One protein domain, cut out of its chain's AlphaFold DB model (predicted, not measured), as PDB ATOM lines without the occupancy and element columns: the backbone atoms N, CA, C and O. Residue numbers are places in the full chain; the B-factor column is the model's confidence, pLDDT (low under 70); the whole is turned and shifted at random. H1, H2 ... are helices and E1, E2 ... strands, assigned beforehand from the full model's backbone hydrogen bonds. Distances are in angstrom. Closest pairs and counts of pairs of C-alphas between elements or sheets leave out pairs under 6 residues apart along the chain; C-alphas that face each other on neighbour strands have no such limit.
ATOM      1  N   ALA A  99     -24.446  -6.930 -52.876       95.75
ATOM      2  CA  ALA A  99     -24.669  -7.920 -53.919       95.75
ATOM      3  C   ALA A  99     -24.028  -7.435 -55.229       95.75
ATOM      4  O   ALA A  99     -24.353  -6.357 -55.732       95.75
ATOM      5  N   GLY A 100     -23.102  -8.223 -55.767       94.12
ATOM      6  CA  GLY A 100     -22.617  -8.078 -57.131       94.12
ATOM      7  C   GLY A 100     -23.681  -8.522 -58.137       94.12
ATOM      8  O   GLY A 100     -24.593  -9.281 -57.808       94.12
ATOM      9  N   GLY A 101     -23.566  -8.058 -59.384       93.75
ATOM     10  CA  GLY A 101     -24.466  -8.473 -60.470       93.75
ATOM     11  C   GLY A 101     -24.363  -9.961 -60.833       93.75
ATOM     12  O   GLY A 101     -25.232 -10.489 -61.513       93.75
ATOM     13  N   ASP A 102     -23.325 -10.642 -60.354       93.81
ATOM     14  CA  ASP A 102     -23.074 -12.080 -60.472       93.81
ATOM     15  C   ASP A 102     -23.727 -12.909 -59.347       93.81
ATOM     16  O   ASP A 102     -23.578 -14.129 -59.305       93.81
ATOM     17  N   GLY A 103     -24.434 -12.263 -58.413       91.81
ATOM     18  CA  GLY A 103     -25.045 -12.914 -57.253       91.81
ATOM     19  C   GLY A 103     -24.061 -13.232 -56.122       91.81
ATOM     20  O   GLY A 103     -24.474 -13.769 -55.091       91.81
ATOM     21  N   ALA A 104     -22.779 -12.884 -56.266       94.69
ATOM     22  CA  ALA A 104     -21.816 -12.988 -55.182       94.69
ATOM     23  C   ALA A 104     -21.855 -11.749 -54.280       94.69
ATOM     24  O   ALA A 104     -22.169 -10.640 -54.711       94.69
ATOM     25  N   MET A 105     -21.513 -11.925 -53.005       96.62
ATOM     26  CA  MET A 105     -21.478 -10.831 -52.037       96.62
ATOM     27  C   MET A 105     -20.060 -10.266 -51.948       96.62
ATOM     28  O   MET A 105     -19.098 -11.011 -51.751       96.62
ATOM     29  N   TYR A 106     -19.919  -8.946 -52.062       96.88
ATOM     30  CA  TYR A 106     -18.635  -8.254 -51.997       96.88
ATOM     31  C   TYR A 106     -18.594  -7.266 -50.840       96.88
ATOM     32  O   TYR A 106     -19.517  -6.485 -50.636       96.88
ATOM     33  N   VAL A 107     -17.481  -7.250 -50.114       97.00
ATOM     34  CA  VAL A 107     -17.201  -6.258 -49.074       97.00
ATOM     35  C   VAL A 107     -16.053  -5.353 -49.506       97.00
ATOM     36  O   VAL A 107     -15.033  -5.833 -50.003       97.00
ATOM     37  N   GLN A 108     -16.204  -4.045 -49.312       95.31
ATOM     38  CA  GLN A 108     -15.124  -3.086 -49.527       95.31
ATOM     39  C   GLN A 108     -14.235  -3.021 -48.278       95.31
ATOM     40  O   GLN A 108     -14.686  -2.669 -47.189       95.31
ATOM     41  N   ILE A 109     -12.966  -3.394 -48.432       91.38
ATOM     42  CA  ILE A 109     -11.952  -3.366 -47.377       91.38
ATOM     43  C   ILE A 109     -10.966  -2.243 -47.717       91.38
ATOM     44  O   ILE A 109     -10.184  -2.350 -48.662       91.38
ATOM     45  N   GLY A 110     -11.008  -1.149 -46.954       86.12
ATOM     46  CA  GLY A 110     -10.123   0.004 -47.151       86.12
ATOM     47  C   GLY A 110     -10.417   0.807 -48.427       86.12
ATOM     48  O   GLY A 110     -11.550   0.863 -48.900       86.12
ATOM     49  N   SER A 111      -9.391   1.457 -48.984       83.06
ATOM     50  CA  SER A 111      -9.503   2.457 -50.061       83.06
ATOM     51  C   SER A 111      -9.683   1.871 -51.473       83.06
ATOM     52  O   SER A 111      -9.060   2.350 -52.417       83.06
ATOM     53  N   GLY A 112     -10.517   0.837 -51.631       84.88
ATOM     54  CA  GLY A 112     -10.934   0.343 -52.953       84.88
ATOM     55  C   GLY A 112     -10.812  -1.160 -53.198       84.88
ATOM     56  O   GLY A 112     -11.236  -1.623 -54.254       84.88
ATOM     57  N   LEU A 113     -10.281  -1.948 -52.258       91.50
ATOM     58  CA  LEU A 113     -10.177  -3.394 -52.452       91.50
ATOM     59  C   LEU A 113     -11.529  -4.056 -52.154       91.50
ATOM     60  O   LEU A 113     -12.035  -3.965 -51.036       91.50
ATOM     61  N   ARG A 114     -12.131  -4.722 -53.144       94.56
ATOM     62  CA  ARG A 114     -13.340  -5.535 -52.940       94.56
ATOM     63  C   ARG A 114     -12.936  -6.982 -52.688       94.56
ATOM     64  O   ARG A 114     -12.159  -7.550 -53.451       94.56
ATOM     65  N   ARG A 115     -13.474  -7.588 -51.633       95.69
ATOM     66  CA  ARG A 115     -13.291  -9.008 -51.314       95.69
ATOM     67  C   ARG A 115     -14.620  -9.731 -51.470       95.69
ATOM     68  O   ARG A 115     -15.618  -9.300 -50.901       95.69
ATOM     69  N   GLN A 116     -14.620 -10.827 -52.217       97.19
ATOM     70  CA  GLN A 116     -15.775 -11.714 -52.305       97.19
ATOM     71  C   GLN A 116     -15.915 -12.489 -50.991       97.19
ATOM     72  O   GLN A 116     -14.928 -13.012 -50.464       97.19
ATOM     73  N   ILE A 117     -17.127 -12.552 -50.449       97.19
ATOM     74  CA  ILE A 117     -17.441 -13.283 -49.224       97.19
ATOM     75  C   ILE A 117     -18.675 -14.172 -49.433       97.19
ATOM     76  O   ILE A 117     -19.564 -13.823 -50.203       97.19
ATOM     77  N   PRO A 118     -18.772 -15.314 -48.731       94.94
ATOM     78  CA  PRO A 118     -19.936 -16.199 -48.830       94.94
ATOM     79  C   PRO A 118     -21.139 -15.720 -47.999       94.94
ATOM     80  O   PRO A 118     -22.237 -16.251 -48.132       94.94
ATOM     81  N   GLY A 119     -20.930 -14.772 -47.081       94.75
ATOM     82  CA  GLY A 119     -21.938 -14.292 -46.136       94.75
ATOM     83  C   GLY A 119     -22.452 -12.895 -46.469       94.75
ATOM     84  O   GLY A 119     -21.901 -12.194 -47.309       94.75
ATOM     85  N   ARG A 120     -23.495 -12.465 -45.757       96.69
ATOM     86  CA  ARG A 120     -24.047 -11.107 -45.880       96.69
ATOM     87  C   ARG A 120     -23.235 -10.067 -45.105       96.69
ATOM     88  O   ARG A 120     -23.298  -8.889 -45.430       96.69
ATOM     89  N   TYR A 121     -22.482 -10.485 -44.091       97.62
ATOM     90  CA  TYR A 121     -21.692  -9.584 -43.256       97.62
ATOM     91  C   TYR A 121     -20.240 -10.054 -43.165       97.62
ATOM     92  O   TYR A 121     -19.942 -11.244 -43.291       97.62
ATOM     93  N   TRP A 122     -19.329  -9.123 -42.906       97.75
ATOM     94  CA  TRP A 122     -17.908  -9.388 -42.709       97.75
ATOM     95  C   TRP A 122     -17.395  -8.623 -41.492       97.75
ATOM     96  O   TRP A 122     -17.529  -7.403 -41.420       97.75
ATOM     97  N   CYS A 123     -16.812  -9.332 -40.525       97.50
ATOM     98  CA  CYS A 123     -16.184  -8.705 -39.365       97.50
ATOM     99  C   CYS A 123     -14.737  -8.329 -39.695       97.50
ATOM    100  O   CYS A 123     -13.931  -9.211 -39.989       97.50
ATOM    101  N   GLN A 124     -14.396  -7.039 -39.624       95.94
ATOM    102  CA  GLN A 124     -13.034  -6.568 -39.898       95.94
ATOM    103  C   GLN A 124     -12.045  -6.911 -38.776       95.94
ATOM    104  O   GLN A 124     -10.860  -7.052 -39.046       95.94
ATOM    105  N   LEU A 125     -12.519  -7.073 -37.535       95.94
ATOM    106  CA  LEU A 125     -11.664  -7.400 -36.387       95.94
ATOM    107  C   LEU A 125     -11.247  -8.874 -36.378       95.94
ATOM    108  O   LEU A 125     -10.096  -9.194 -36.104       95.94
ATOM    109  N   CYS A 126     -12.187  -9.773 -36.675       96.50
ATOM    110  CA  CYS A 126     -11.952 -11.218 -36.685       96.50
ATOM    111  C   CYS A 126     -11.628 -11.781 -38.075       96.50
ATOM    112  O   CYS A 126     -11.407 -12.986 -38.191       96.50
ATOM    113  N   GLU A 127     -11.698 -10.947 -39.117       96.06
ATOM    114  CA  GLU A 127     -11.549 -11.331 -40.525       96.06
ATOM    115  C   GLU A 127     -12.390 -12.565 -40.905       96.06
ATOM    116  O   GLU A 127     -11.908 -13.522 -41.516       96.06
ATOM    117  N   ARG A 128     -13.671 -12.563 -40.509       97.00
ATOM    118  CA  ARG A 128     -14.588 -13.698 -40.703       97.00
ATOM    119  C   ARG A 128     -15.874 -13.282 -41.413       97.00
ATOM    120  O   ARG A 128     -16.475 -12.260 -41.087       97.00
ATOM    121  N   SER A 129     -16.324 -14.122 -42.347       97.06
ATOM    122  CA  SER A 129     -17.620 -13.981 -43.015       97.06
ATOM    123  C   SER A 129     -18.749 -14.501 -42.132       97.06
ATOM    124  O   SER A 129     -18.661 -15.602 -41.582       97.06
ATOM    125  N   LEU A 130     -19.825 -13.732 -42.049       97.56
ATOM    126  CA  LEU A 130     -20.964 -13.972 -41.179       97.56
ATOM    127  C   LEU A 130     -22.263 -13.981 -41.992       97.56
ATOM    128  O   LEU A 130     -22.446 -13.236 -42.958       97.56
ATOM    129  N   SER A 131     -23.186 -14.840 -41.581       96.50
ATOM    130  CA  SER A 131     -24.569 -14.859 -42.037       96.50
ATOM    131  C   SER A 131     -25.453 -14.126 -41.032       96.50
ATOM    132  O   SER A 131     -25.050 -13.827 -39.909       96.50
ATOM    133  N   GLN A 132     -26.699 -13.857 -41.410       94.94
ATOM    134  CA  GLN A 132     -27.658 -13.234 -40.499       94.94
ATOM    135  C   GLN A 132     -27.889 -14.058 -39.221       94.94
ATOM    136  O   GLN A 132     -28.086 -13.480 -38.158       94.94
ATOM    137  N   ASN A 133     -27.800 -15.389 -39.310       95.00
ATOM    138  CA  ASN A 133     -28.067 -16.295 -38.190       95.00
ATOM    139  C   ASN A 133     -26.905 -16.392 -37.193       95.00
ATOM    140  O   ASN A 133     -27.133 -16.689 -36.026       95.00
ATOM    141  N   ASN A 134     -25.660 -16.186 -37.636       96.94
ATOM    142  CA  ASN A 134     -24.483 -16.314 -36.769       96.94
ATOM    143  C   ASN A 134     -23.903 -14.964 -36.317       96.94
ATOM    144  O   ASN A 134     -22.993 -14.953 -35.489       96.94
ATOM    145  N   LEU A 135     -24.442 -13.847 -36.823       97.38
ATOM    146  CA  LEU A 135     -23.988 -12.494 -36.507       97.38
ATOM    147  C   LEU A 135     -24.019 -12.217 -34.999       97.38
ATOM    148  O   LEU A 135     -23.007 -11.803 -34.442       97.38
ATOM    149  N   GLU A 136     -25.143 -12.495 -34.334       97.44
ATOM    150  CA  GLU A 136     -25.308 -12.260 -32.893       97.44
ATOM    151  C   GLU A 136     -24.328 -13.091 -32.058       97.44
ATOM    152  O   GLU A 136     -23.581 -12.558 -31.239       97.44
ATOM    153  N   MET A 137     -24.267 -14.396 -32.325       97.81
ATOM    154  CA  MET A 137     -23.359 -15.307 -31.626       97.81
ATOM    155  C   MET A 137     -21.890 -14.910 -31.809       97.81
ATOM    156  O   MET A 137     -21.092 -15.052 -30.883       97.81
ATOM    157  N   HIS A 138     -21.525 -14.400 -32.989       98.00
ATOM    158  CA  HIS A 138     -20.173 -13.936 -33.264       98.00
ATOM    159  C   HIS A 138     -19.820 -12.678 -32.465       98.00
ATOM    160  O   HIS A 138     -18.810 -12.687 -31.761       98.00
ATOM    161  N   ILE A 139     -20.655 -11.632 -32.512       97.81
ATOM    162  CA  ILE A 139     -20.370 -10.373 -31.798       97.81
ATOM    163  C   ILE A 139     -20.425 -10.542 -30.269       97.81
ATOM    164  O   ILE A 139     -19.764  -9.826 -29.521       97.81
ATOM    165  N   MET A 140     -21.184 -11.527 -29.779       97.00
ATOM    166  CA  MET A 140     -21.222 -11.881 -28.358       97.00
ATOM    167  C   MET A 140     -20.084 -12.813 -27.924       97.00
ATOM    168  O   MET A 140     -19.937 -13.079 -26.731       97.00
ATOM    169  N   SER A 141     -19.277 -13.322 -28.858       98.00
ATOM    170  CA  SER A 141     -18.164 -14.207 -28.520       98.00
ATOM    171  C   SER A 141     -17.073 -13.459 -27.746       98.00
ATOM    172  O   SER A 141     -16.766 -12.299 -28.022       98.00
ATOM    173  N   ARG A 142     -16.441 -14.143 -26.782       97.56
ATOM    174  CA  ARG A 142     -15.353 -13.564 -25.970       97.56
ATOM    175  C   ARG A 142     -14.150 -13.131 -26.811       97.56
ATOM    176  O   ARG A 142     -13.481 -12.164 -26.465       97.56
ATOM    177  N   GLU A 143     -13.870 -13.852 -27.894       97.25
ATOM    178  CA  GLU A 143     -12.775 -13.534 -28.814       97.25
ATOM    179  C   GLU A 143     -13.019 -12.196 -29.516       97.25
ATOM    180  O   GLU A 143     -12.151 -11.324 -29.488       97.25
ATOM    181  N   HIS A 144     -14.225 -12.002 -30.060       97.38
ATOM    182  CA  HIS A 144     -14.621 -10.736 -30.672       97.38
ATOM    183  C   HIS A 144     -14.619  -9.594 -29.650       97.38
ATOM    184  O   HIS A 144     -14.014  -8.557 -29.902       97.38
ATOM    185  N   GLN A 145     -15.193  -9.802 -28.460       97.06
ATOM    186  CA  GLN A 145     -15.215  -8.788 -27.394       97.06
ATOM    187  C   GLN A 145     -13.811  -8.325 -26.991       97.06
ATOM    188  O   GLN A 145     -13.567  -7.126 -26.890       97.06
ATOM    189  N   ARG A 146     -12.858  -9.255 -26.852       96.31
ATOM    190  CA  ARG A 146     -11.459  -8.920 -26.556       96.31
ATOM    191  C   ARG A 146     -10.830  -8.063 -27.659       96.31
ATOM    192  O   ARG A 146     -10.061  -7.151 -27.362       96.31
ATOM    193  N   LEU A 147     -11.133  -8.353 -28.926       96.00
ATOM    194  CA  LEU A 147     -10.638  -7.564 -30.056       96.00
ATOM    195  C   LEU A 147     -11.274  -6.169 -30.082       96.00
ATOM    196  O   LEU A 147     -10.549  -5.189 -30.248       96.00
ATOM    197  N   VAL A 148     -12.581  -6.064 -29.824       95.56
ATOM    198  CA  VAL A 148     -13.291  -4.783 -29.686       95.56
ATOM    199  C   VAL A 148     -12.661  -3.935 -28.580       95.56
ATOM    200  O   VAL A 148     -12.256  -2.805 -28.844       95.56
ATOM    201  N   GLU A 149     -12.478  -4.488 -27.380       93.44
ATOM    202  CA  GLU A 149     -11.823  -3.803 -26.256       93.44
ATOM    203  C   GLU A 149     -10.403  -3.344 -26.613       93.44
ATOM    204  O   GLU A 149     -10.039  -2.191 -26.369       93.44
ATOM    205  N   SER A 150      -9.614  -4.209 -27.263       92.06
ATOM    206  CA  SER A 150      -8.260  -3.856 -27.704       92.06
ATOM    207  C   SER A 150      -8.240  -2.757 -28.775       92.06
ATOM    208  O   SER A 150      -7.305  -1.960 -28.807       92.06
ATOM    209  N   SER A 151      -9.280  -2.677 -29.613       89.69
ATOM    210  CA  SER A 151      -9.403  -1.669 -30.672       89.69
ATOM    211  C   SER A 151      -9.846  -0.296 -30.155       89.69
ATOM    212  O   SER A 151      -9.471   0.722 -30.731       89.69
ATOM    213  N   ILE A 152     -10.614  -0.258 -29.059       83.19
ATOM    214  CA  ILE A 152     -11.100   0.978 -28.423       83.19
ATOM    215  C   ILE A 152     -10.035   1.568 -27.483       83.19
ATOM    216  O   ILE A 152      -9.955   2.784 -27.322       83.19
TER     217      ILE A 152
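AT A GLANCE: This is residues 99 to 152 of the 468 residues of the protein "LinD protein" of Symbiodinium sp. KB8 (UniProt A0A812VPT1). What shape do the parts make? Along the printed part, a loop of residues 99 to 104 and two small two-strand hairpins, E1 with E2 and then E3 with E4, are strung out in a loose row that ends in the short helix H1 and the longer helix H2. The hairpin E3 and E4 is in the middle, while the hairpin E1 and E2 and the helix H2 lie toward opposite ends of the row. What is it made of, and how large is it? The printed part has 54 residues, with four named strands followed by two named helices, two separate antiparallel sheets in the orders E1 - E2 and E3 - E4, and a mixed class of helices and strands. It is flat, spanning 36 by 28 by 11 A, and only just loose, close to compact, with a radius of gyration of the C-alphas of 12.4 A.

HOW THE PARTS SIT: How do the first two strands pair? E1, residues 105 to 109, and E2, residues 113 to 117, form an antiparallel hairpin at 143 degrees, with N 109 and O 113 within hydrogen-bond range at 2.8 A and N 117 and O 105 at 2.8 A. What of the next two? E3, residues 121 to 123, and E4, residues 128 to 130, form an antiparallel hairpin at 149 degrees, with N 130 and O 121 within range at 2.8 A. How near are the hairpins to each other? E2 and E3 meet only through their link. The closest C-alphas of E2 and E4, those of Ile 117 and Ser 129, are 6.3 A apart, and those of E1 and E3, Val 107 and Trp 122, are 7.1 A apart. Where are the helices? H1, residues 135 to 139, and H2, residues 142 to 152, are close but not clearly touching, their closest C-alphas being those of His 138 and His 144 at 6.9 A. H2 is apart from E1, E2, E3 and E4, and in both helices every O i to N i+4 pair is within hydrogen-bond range.

IN THESE COORDINATES: Where do the strands run? E1 begins at C-alpha 105 (-21.478, -10.831, -52.037) and is 13.0 A long from first to last C-alpha; E2 is 12.7 A, E3 6.8 A and E4 6.4 A. Where do the helices run? H1 is 6.3 A long, and H2 is 15.3 A long, ending at C-alpha 152 (-11.100, 0.978, -28.423).

THE WHOLE: How far does it reach? The two C-alphas farthest apart, those of Asp 102 and Glu 149, are 37.0 A apart. Is anything missing or uncertain? The printed part has no cut, and the five links between its elements are tight. The mean pLDDT of the printed part is 95.0, and no printed residue is under 70.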